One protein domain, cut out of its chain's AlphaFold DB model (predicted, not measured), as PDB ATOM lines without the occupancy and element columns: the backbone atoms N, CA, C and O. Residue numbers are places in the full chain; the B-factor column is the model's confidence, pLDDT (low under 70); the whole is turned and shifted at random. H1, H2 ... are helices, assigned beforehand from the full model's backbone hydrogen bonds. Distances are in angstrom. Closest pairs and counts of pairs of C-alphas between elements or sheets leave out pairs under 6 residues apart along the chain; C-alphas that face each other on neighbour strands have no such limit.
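What this domain is: This is residues 69 to 133 of the 575 residues of the protein "Protein CBG26103" of Caenorhabditis briggsae (UniProt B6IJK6). The longest helix, H3, forms the spine of a small, only just flat helical body: H1 and H2 pack on it at steep tilts through its residues 112 to 120, and the short H4 turns off about perpendicular just after its last residue. At the other end of H3, residues 101 to 106 stick out. The printed part has 65 residues with four named helices, H1, H2, H3 and H4 in chain order, and no named strand; the class is all helix. It is only just compact, close to loose, with a radius of gyration of the C-alphas of 12.4 A and spans of 34 by 31 by 17 A.

Where its parts are: H1 runs from residue 70, C-alpha at (234.462, 191.649, 243.391), to 79 over 14.1 A. H2, residues 83 to 95, measures 18.7 A. H3, residues 105 to 121, measures 24.0 A. H4, residues 123 to 129, ends with C-alpha 129 at (215.872, 176.311, 245.616).

How they stand to each other: H1 touches H3 at residues 116 to 120 of H3 alone; the closest C-alphas, of Ala 74 and Leu 117, are 6.1 A apart, at a steep tilt of 62 degrees, the same way. H1 and H2 are close but not clearly touching, Gly 78 to Lys 86 being the closest C-alphas at 7.5 A. Residues 89 to 93 of H2 touch residues 112 to 119 of H3; the closest C-alphas, of Leu 93 and Leu 112, are 6.5 A apart, at a steep tilt of 48 degrees, opposite ways. H4 is close to H3 but not clearly touching, about perpendicular at 87 degrees, with the C-alphas of Trp 119 and Met 126 closest at 6.6 A. H1 and H4 are apart. Every O i to N i+4 pair is within hydrogen-bond range in H2 and H3, against 5 of 6 in H1 and 2 of 3 in H4.

The domain as a whole: The C-alphas farthest apart, of Thr 104 and Asn 132, are 34.8 A apart. The printed part has no cut and no long link. pLDDT is under 70 at residues 95 to 101 and 124 to 133.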
ATOM      1  N   ASP A  69     237.353 194.528 243.909       80.81
ATOM      2  CA  ASP A  69     237.642 193.334 244.710       80.81
ATOM      3  C   ASP A  69     236.553 192.263 244.537       80.81
ATOM      4  O   ASP A  69     236.711 191.102 244.908       80.81
ATOM      5  N   ASN A  70     235.460 192.611 243.854       80.81
ATOM      6  CA  ASN A  70     234.462 191.649 243.391       80.81
ATOM      7  C   ASN A  70     235.089 190.545 242.520       80.81
ATOM      8  O   ASN A  70     234.598 189.417 242.514       80.81
ATOM      9  N   GLY A  71     236.169 190.852 241.786       79.69
ATOM     10  CA  GLY A  71     236.892 189.878 240.966       79.69
ATOM     11  C   GLY A  71     237.694 188.863 241.787       79.69
ATOM     12  O   GLY A  71     237.702 187.680 241.448       79.69
ATOM     13  N   THR A  72     238.330 189.292 242.881       83.88
ATOM     14  CA  THR A  72     239.074 188.403 243.790       83.88
ATOM     15  C   THR A  72     238.124 187.606 244.684       83.88
ATOM     16  O   THR A  72     238.324 186.404 244.855       83.88
ATOM     17  N   PHE A  73     237.027 188.218 245.145       84.62
ATOM     18  CA  PHE A  73     235.923 187.533 245.828       84.62
ATOM     19  C   PHE A  73     235.322 186.404 244.977       84.62
ATOM     20  O   PHE A  73     235.245 185.262 245.422       84.62
ATOM     21  N   ALA A  74     234.953 186.692 243.722       84.94
ATOM     22  CA  ALA A  74     234.312 185.714 242.839       84.94
ATOM     23  C   ALA A  74     235.236 184.562 242.390       84.94
ATOM     24  O   ALA A  74     234.739 183.552 241.877       84.94
ATOM     25  N   LYS A  75     236.558 184.703 242.575       86.50
ATOM     26  CA  LYS A  75     237.536 183.606 242.501       86.50
ATOM     27  C   LYS A  75     237.543 182.801 243.803       86.50
ATOM     28  O   LYS A  75     237.083 181.664 243.785       86.50
ATOM     29  N   ARG A  76     237.905 183.432 244.927       86.31
ATOM     30  CA  ARG A  76     238.044 182.799 246.255       86.31
ATOM     31  C   ARG A  76     236.798 182.019 246.693       86.31
ATOM     32  O   ARG A  76     236.904 180.874 247.117       86.31
ATOM     33  N   GLU A  77     235.606 182.603 246.563       83.38
ATOM     34  CA  GLU A  77     234.358 181.906 246.913       83.38
ATOM     35  C   GLU A  77     233.921 180.890 245.847       83.38
ATOM     36  O   GLU A  77     233.183 179.961 246.160       83.38
ATOM     37  N   GLY A  78     234.396 181.025 244.603       82.00
ATOM     38  CA  GLY A  78     234.193 180.041 243.534       82.00
ATOM     39  C   GLY A  78     235.072 178.792 243.686       82.00
ATOM     40  O   GLY A  78     234.640 177.687 243.364       82.00
ATOM     41  N   GLU A  79     236.290 178.956 244.202       85.12
ATOM     42  CA  GLU A  79     237.225 177.870 244.518       85.12
ATOM     43  C   GLU A  79     236.674 176.991 245.651       85.12
ATOM     44  O   GLU A  79     236.600 175.770 245.480       85.12
ATOM     45  N   LYS A  80     236.163 177.619 246.724       84.06
ATOM     46  CA  LYS A  80     235.499 176.987 247.885       84.06
ATOM     47  C   LYS A  80     234.203 176.217 247.587       84.06
ATOM     48  O   LYS A  80     233.667 175.583 248.491       84.06
ATOM     49  N   LEU A  81     233.642 176.303 246.379       82.12
ATOM     50  CA  LEU A  81     232.423 175.562 246.041       82.12
ATOM     51  C   LEU A  81     232.700 174.054 245.929       82.12
ATOM     52  O   LEU A  81     233.693 173.645 245.323       82.12
ATOM     53  N   THR A  82     231.795 173.218 246.430       79.06
ATOM     54  CA  THR A  82     231.833 171.765 246.180       79.06
ATOM     55  C   THR A  82     231.567 171.452 244.701       79.06
ATOM     56  O   THR A  82     231.099 172.308 243.948       79.06
ATOM     57  N   ALA A  83     231.839 170.224 244.244       74.75
ATOM     58  CA  ALA A  83     231.573 169.829 242.854       74.75
ATOM     59  C   ALA A  83     230.086 170.006 242.461       74.75
ATOM     60  O   ALA A  83     229.781 170.526 241.386       74.75
ATOM     61  N   TYR A  84     229.169 169.658 243.370       72.62
ATOM     62  CA  TYR A  84     227.725 169.864 243.217       72.62
ATOM     63  C   TYR A  84     227.365 171.354 243.101       72.62
ATOM     64  O   TYR A  84     226.657 171.758 242.180       72.62
ATOM     65  N   GLU A  85     227.918 172.199 243.975       79.88
ATOM     66  CA  GLU A  85     227.696 173.650 243.955       79.88
ATOM     67  C   GLU A  85     228.275 174.322 242.702       79.88
ATOM     68  O   GLU A  85     227.653 175.232 242.152       79.88
ATOM     69  N   LYS A  86     229.434 173.860 242.210       83.19
ATOM     70  CA  LYS A  86     230.029 174.321 240.944       83.19
ATOM     71  C   LYS A  86     229.092 174.034 239.766       83.19
ATOM     72  O   LYS A  86     228.845 174.937 238.967       83.19
ATOM     73  N   LYS A  87     228.503 172.834 239.701       77.31
ATOM     74  CA  LYS A  87     227.545 172.456 238.645       77.31
ATOM     75  C   LYS A  87     226.193 173.176 238.778       77.31
ATOM     76  O   LYS A  87     225.605 173.561 237.769       77.31
ATOM     77  N   ALA A  88     225.727 173.443 240.001       74.88
ATOM     78  CA  ALA A  88     224.532 174.254 240.256       74.88
ATOM     79  C   ALA A  88     224.713 175.727 239.828       74.88
ATOM     80  O   ALA A  88     223.841 176.286 239.157       74.88
ATOM     81  N   LEU A  89     225.865 176.338 240.144       83.44
ATOM     82  CA  LEU A  89     226.254 177.662 239.640       83.44
ATOM     83  C   LEU A  89     226.323 177.671 238.108       83.44
ATOM     84  O   LEU A  89     225.838 178.613 237.484       83.44
ATOM     85  N   GLU A  90     226.904 176.639 237.496       83.31
ATOM     86  CA  GLU A  90     227.008 176.545 236.040       83.31
ATOM     87  C   GLU A  90     225.631 176.464 235.367       83.31
ATOM     88  O   GLU A  90     225.362 177.231 234.441       83.31
ATOM     89  N   LEU A  91     224.720 175.610 235.852       77.19
ATOM     90  CA  LEU A  91     223.354 175.546 235.322       77.19
ATOM     91  C   LEU A  91     222.595 176.863 235.490       77.19
ATOM     92  O   LEU A  91     221.887 177.271 234.572       77.19
ATOM     93  N   TRP A  92     222.761 177.551 236.617       77.25
ATOM     94  CA  TRP A  92     222.109 178.840 236.832       77.25
ATOM     95  C   TRP A  92     222.720 179.962 235.976       77.25
ATOM     96  O   TRP A  92     221.995 180.822 235.476       77.25
ATOM     97  N   LEU A  93     224.025 179.923 235.697       83.06
ATOM     98  CA  LEU A  93     224.626 180.774 234.665       83.06
ATOM     99  C   LEU A  93     224.108 180.417 233.267       83.06
ATOM    100  O   LEU A  93     223.908 181.319 232.462       83.06
ATOM    101  N   ASN A  94     223.862 179.135 232.983       76.38
ATOM    102  CA  ASN A  94     223.339 178.667 231.701       76.38
ATOM    103  C   ASN A  94     221.874 179.075 231.464       76.38
ATOM    104  O   ASN A  94     221.554 179.458 230.343       76.38
ATOM    105  N   SER A  95     221.004 179.069 232.481       67.69
ATOM    106  CA  SER A  95     219.641 179.611 232.346       67.69
ATOM    107  C   SER A  95     219.634 181.140 232.209       67.69
ATOM    108  O   SER A  95     218.838 181.691 231.454       67.69
ATOM    109  N   ASN A  96     220.586 181.831 232.844       67.50
ATOM    110  CA  ASN A  96     220.759 183.286 232.756       67.50
ATOM    111  C   ASN A  96     221.729 183.724 231.626       67.50
ATOM    112  O   ASN A  96     222.296 184.822 231.675       67.50
ATOM    113  N   LYS A  97     221.927 182.888 230.591       69.06
ATOM    114  CA  LYS A  97     222.672 183.250 229.362       69.06
ATOM    115  C   LYS A  97     221.869 184.115 228.385       69.06
ATOM    116  O   LYS A  97     222.459 184.613 227.428       69.06
ATOM    117  N   LEU A  98     220.568 184.300 228.619       56.41
ATOM    118  CA  LEU A  98     219.681 185.130 227.804       56.41
ATOM    119  C   LEU A  98     220.070 186.618 227.900       56.41
ATOM    120  O   LEU A  98     219.637 187.344 228.788       56.41
ATOM    121  N   LEU A  99     220.906 187.049 226.956       62.81
ATOM    122  CA  LEU A  99     221.001 188.427 226.480       62.81
ATOM    123  C   LEU A  99     220.563 188.442 225.014       62.81
ATOM    124  O   LEU A  99     220.573 187.398 224.358       62.81
ATOM    125  N   ASP A 100     220.320 189.635 224.474       60.66
ATOM    126  CA  ASP A 100     220.198 189.845 223.033       60.66
ATOM    127  C   ASP A 100     221.363 189.171 222.277       60.66
ATOM    128  O   ASP A 100     222.530 189.331 222.676       60.66
ATOM    129  N   PRO A 101     221.108 188.463 221.159       67.06
ATOM    130  CA  PRO A 101     222.170 187.815 220.384       67.06
ATOM    131  C   PRO A 101     223.233 188.828 219.930       67.06
ATOM    132  O   PRO A 101     224.429 188.525 219.946       67.06
ATOM    133  N   ASN A 102     222.800 190.063 219.663       72.44
ATOM    134  CA  ASN A 102     223.605 191.200 219.218       72.44
ATOM    135  C   ASN A 102     224.494 191.819 220.322       72.44
ATOM    136  O   ASN A 102     225.310 192.693 220.031       72.44
ATOM    137  N   ALA A 103     224.375 191.397 221.588       78.25
ATOM    138  CA  ALA A 103     225.200 191.935 222.670       78.25
ATOM    139  C   ALA A 103     226.690 191.589 222.479       78.25
ATOM    140  O   ALA A 103     227.052 190.450 222.172       78.25
ATOM    141  N   THR A 104     227.582 192.553 222.716       84.75
ATOM    142  CA  THR A 104     229.033 192.341 222.577       84.75
ATOM    143  C   THR A 104     229.568 191.343 223.602       84.75
ATOM    144  O   THR A 104     229.064 191.232 224.723       84.75
ATOM    145  N   ASP A 105     230.682 190.692 223.276       81.31
ATOM    146  CA  ASP A 105     231.435 189.819 224.184       81.31
ATOM    147  C   ASP A 105     231.721 190.454 225.553       81.31
ATOM    148  O   ASP A 105     231.645 189.798 226.593       81.31
ATOM    149  N   ARG A 106     232.012 191.760 225.569       82.38
ATOM    150  CA  ARG A 106     232.266 192.524 226.796       82.38
ATOM    151  C   ARG A 106     230.998 192.684 227.641       82.38
ATOM    152  O   ARG A 106     231.090 192.640 228.868       82.38
ATOM    153  N   GLN A 107     229.830 192.841 227.016       78.25
ATOM    154  CA  GLN A 107     228.532 192.854 227.704       78.25
ATOM    155  C   GLN A 107     228.159 191.449 228.200       78.25
ATOM    156  O   GLN A 107     227.877 191.305 229.388       78.25
ATOM    157  N   LYS A 108     228.265 190.416 227.351       78.56
ATOM    158  CA  LYS A 108     228.010 189.004 227.699       78.56
ATOM    159  C   LYS A 108     228.867 188.546 228.892       78.56
ATOM    160  O   LYS A 108     228.329 188.085 229.899       78.56
ATOM    161  N   LYS A 109     230.185 188.791 228.862       83.88
ATOM    162  CA  LYS A 109     231.112 188.488 229.978       83.88
ATOM    163  C   LYS A 109     230.781 189.289 231.250       83.88
ATOM    164  O   LYS A 109     230.791 188.729 232.344       83.88
ATOM    165  N   LYS A 110     230.415 190.574 231.131       84.12
ATOM    166  CA  LYS A 110     229.991 191.425 232.267       84.12
ATOM    167  C   LYS A 110     228.659 190.975 232.884       84.12
ATOM    168  O   LYS A 110     228.494 191.091 234.097       84.12
ATOM    169  N   HIS A 111     227.729 190.469 232.078       78.19
ATOM    170  CA  HIS A 111     226.447 189.922 232.525       78.19
ATOM    171  C   HIS A 111     226.649 188.620 233.299       78.19
ATOM    172  O   HIS A 111     226.294 188.549 234.473       78.19
ATOM    173  N   LEU A 112     227.343 187.646 232.702       83.44
ATOM    174  CA  LEU A 112     227.692 186.383 233.360       83.44
ATOM    175  C   LEU A 112     228.487 186.605 234.658       83.44
ATOM    176  O   LEU A 112     228.242 185.924 235.649       83.44
ATOM    177  N   PHE A 113     229.380 187.601 234.701       87.81
ATOM    178  CA  PHE A 113     230.084 187.975 235.931       87.81
ATOM    179  C   PHE A 113     229.155 188.567 237.007       87.81
ATOM    180  O   PHE A 113     229.242 188.161 238.165       87.81
ATOM    181  N   ARG A 114     228.249 189.493 236.648       81.88
ATOM    182  CA  ARG A 114     227.226 190.027 237.573       81.88
ATOM    183  C   ARG A 114     226.376 188.904 238.156       81.88
ATOM    184  O   ARG A 114     226.203 188.843 239.367       81.88
ATOM    185  N   HIS A 115     225.900 188.007 237.296       80.69
ATOM    186  CA  HIS A 115     225.125 186.848 237.703       80.69
ATOM    187  C   HIS A 115     225.942 185.954 238.648       80.69
ATOM    188  O   HIS A 115     225.504 185.718 239.772       80.69
ATOM    189  N   ARG A 116     227.161 185.537 238.275       87.00
ATOM    190  CA  ARG A 116     228.049 184.733 239.143       87.00
ATOM    191  C   ARG A 116     228.256 185.377 240.518       87.00
ATOM    192  O   ARG A 116     228.266 184.668 241.519       87.00
ATOM    193  N   LEU A 117     228.396 186.702 240.575       84.25
ATOM    194  CA  LEU A 117     228.536 187.438 241.831       84.25
ATOM    195  C   LEU A 117     227.254 187.383 242.681       84.25
ATOM    196  O   LEU A 117     227.343 187.088 243.869       84.25
ATOM    197  N   ILE A 118     226.078 187.605 242.083       77.44
ATOM    198  CA  ILE A 118     224.775 187.490 242.766       77.44
ATOM    199  C   ILE A 118     224.570 186.067 243.304       77.44
ATOM    200  O   ILE A 118     224.174 185.906 244.456       77.44
ATOM    201  N   TRP A 119     224.890 185.035 242.519       85.88
ATOM    202  CA  TRP A 119     224.763 183.646 242.966       85.88
ATOM    203  C   TRP A 119     225.685 183.339 244.149       85.88
ATOM    204  O   TRP A 119     225.223 182.801 245.149       85.88
ATOM    205  N   LEU A 120     226.961 183.742 244.087       85.62
ATOM    206  CA  LEU A 120     227.917 183.534 245.185       85.62
ATOM    207  C   LEU A 120     227.506 184.289 246.461       85.62
ATOM    208  O   LEU A 120     227.568 183.723 247.550       85.62
ATOM    209  N   LEU A 121     227.023 185.530 246.336       80.25
ATOM    210  CA  LEU A 121     226.537 186.335 247.468       80.25
ATOM    211  C   LEU A 121     225.280 185.767 248.136       80.25
ATOM    212  O   LEU A 121     225.052 186.012 249.321       80.25
ATOM    213  N   ASN A 122     224.474 185.017 247.385       77.94
ATOM    214  CA  ASN A 122     223.226 184.419 247.854       77.94
ATOM    215  C   ASN A 122     223.299 182.887 247.911       77.94
ATOM    216  O   ASN A 122     222.260 182.246 248.032       77.94
ATOM    217  N   LYS A 123     224.503 182.293 247.869       78.50
ATOM    218  CA  LYS A 123     224.752 180.841 247.840       78.50
ATOM    219  C   LYS A 123     223.796 180.020 248.730       78.50
ATOM    220  O   LYS A 123     223.137 179.138 248.185       78.50
ATOM    221  N   PRO A 124     223.634 180.291 250.045       68.44
ATOM    222  CA  PRO A 124     222.743 179.497 250.902       68.44
ATOM    223  C   PRO A 124     221.245 179.652 250.592       68.44
ATOM    224  O   PRO A 124     220.463 178.828 251.051       68.44
ATOM    225  N   PHE A 125     220.829 180.675 249.840       64.94
ATOM    226  CA  PHE A 125     219.471 180.805 249.303       64.94
ATOM    227  C   PHE A 125     219.347 180.110 247.939       64.94
ATOM    228  O   PHE A 125     218.459 179.280 247.762       64.94
ATOM    229  N   MET A 126     220.281 180.354 247.010       66.94
ATOM    230  CA  MET A 126     220.279 179.697 245.693       66.94
ATOM    231  C   MET A 126     220.282 178.165 245.840       66.94
ATOM    232  O   MET A 126     219.495 177.483 245.190       66.94
ATOM    233  N   MET A 127     221.099 177.635 246.761       69.25
ATOM    234  CA  MET A 127     221.217 176.199 247.053       69.25
ATOM    235  C   MET A 127     220.063 175.609 247.891       69.25
ATOM    236  O   MET A 127     220.045 174.398 248.113       69.25
ATOM    237  N   ARG A 128     219.103 176.421 248.365       61.66
ATOM    238  CA  ARG A 128     217.817 175.909 248.883       61.66
ATOM    239  C   ARG A 128     216.895 175.583 247.717       61.66
ATOM    240  O   ARG A 128     216.407 174.466 247.620       61.66
ATOM    241  N   ASN A 129     216.758 176.503 246.765       51.09
ATOM    242  CA  ASN A 129     215.872 176.311 245.616       51.09
ATOM    243  C   ASN A 129     216.356 175.176 244.685       51.09
ATOM    244  O   ASN A 129     215.537 174.542 244.026       51.09
ATOM    245  N   THR A 130     217.651 174.826 244.687       52.22
ATOM    246  CA  THR A 130     218.155 173.612 244.008       52.22
ATOM    247  C   THR A 130     217.848 172.289 244.723       52.22
ATOM    248  O   THR A 130     218.311 171.251 244.253       52.22
ATOM    249  N   LYS A 131     217.115 172.298 245.845       47.34
ATOM    250  CA  LYS A 131     216.579 171.100 246.522       47.34
ATOM    251  C   LYS A 131     215.054 170.957 246.388       47.34
ATOM    252  O   LYS A 131     214.505 169.918 246.751       47.34
ATOM    253  N   ASN A 132     214.378 171.971 245.845       44.97
ATOM    254  CA  ASN A 132     212.918 172.042 245.751       44.97
ATOM    255  C   ASN A 132     212.442 171.633 244.344       44.97
ATOM    256  O   ASN A 132     211.829 172.421 243.628       44.97
ATOM    257  N   GLY A 133     212.776 170.414 243.913       43.91
ATOM    258  CA  GLY A 133     212.280 169.838 242.659       43.91
ATOM    259  C   GLY A 133     212.947 170.386 241.393       43.91
ATOM    260  O   GLY A 133     213.797 169.708 240.818       43.91
TER     261      GLY A 133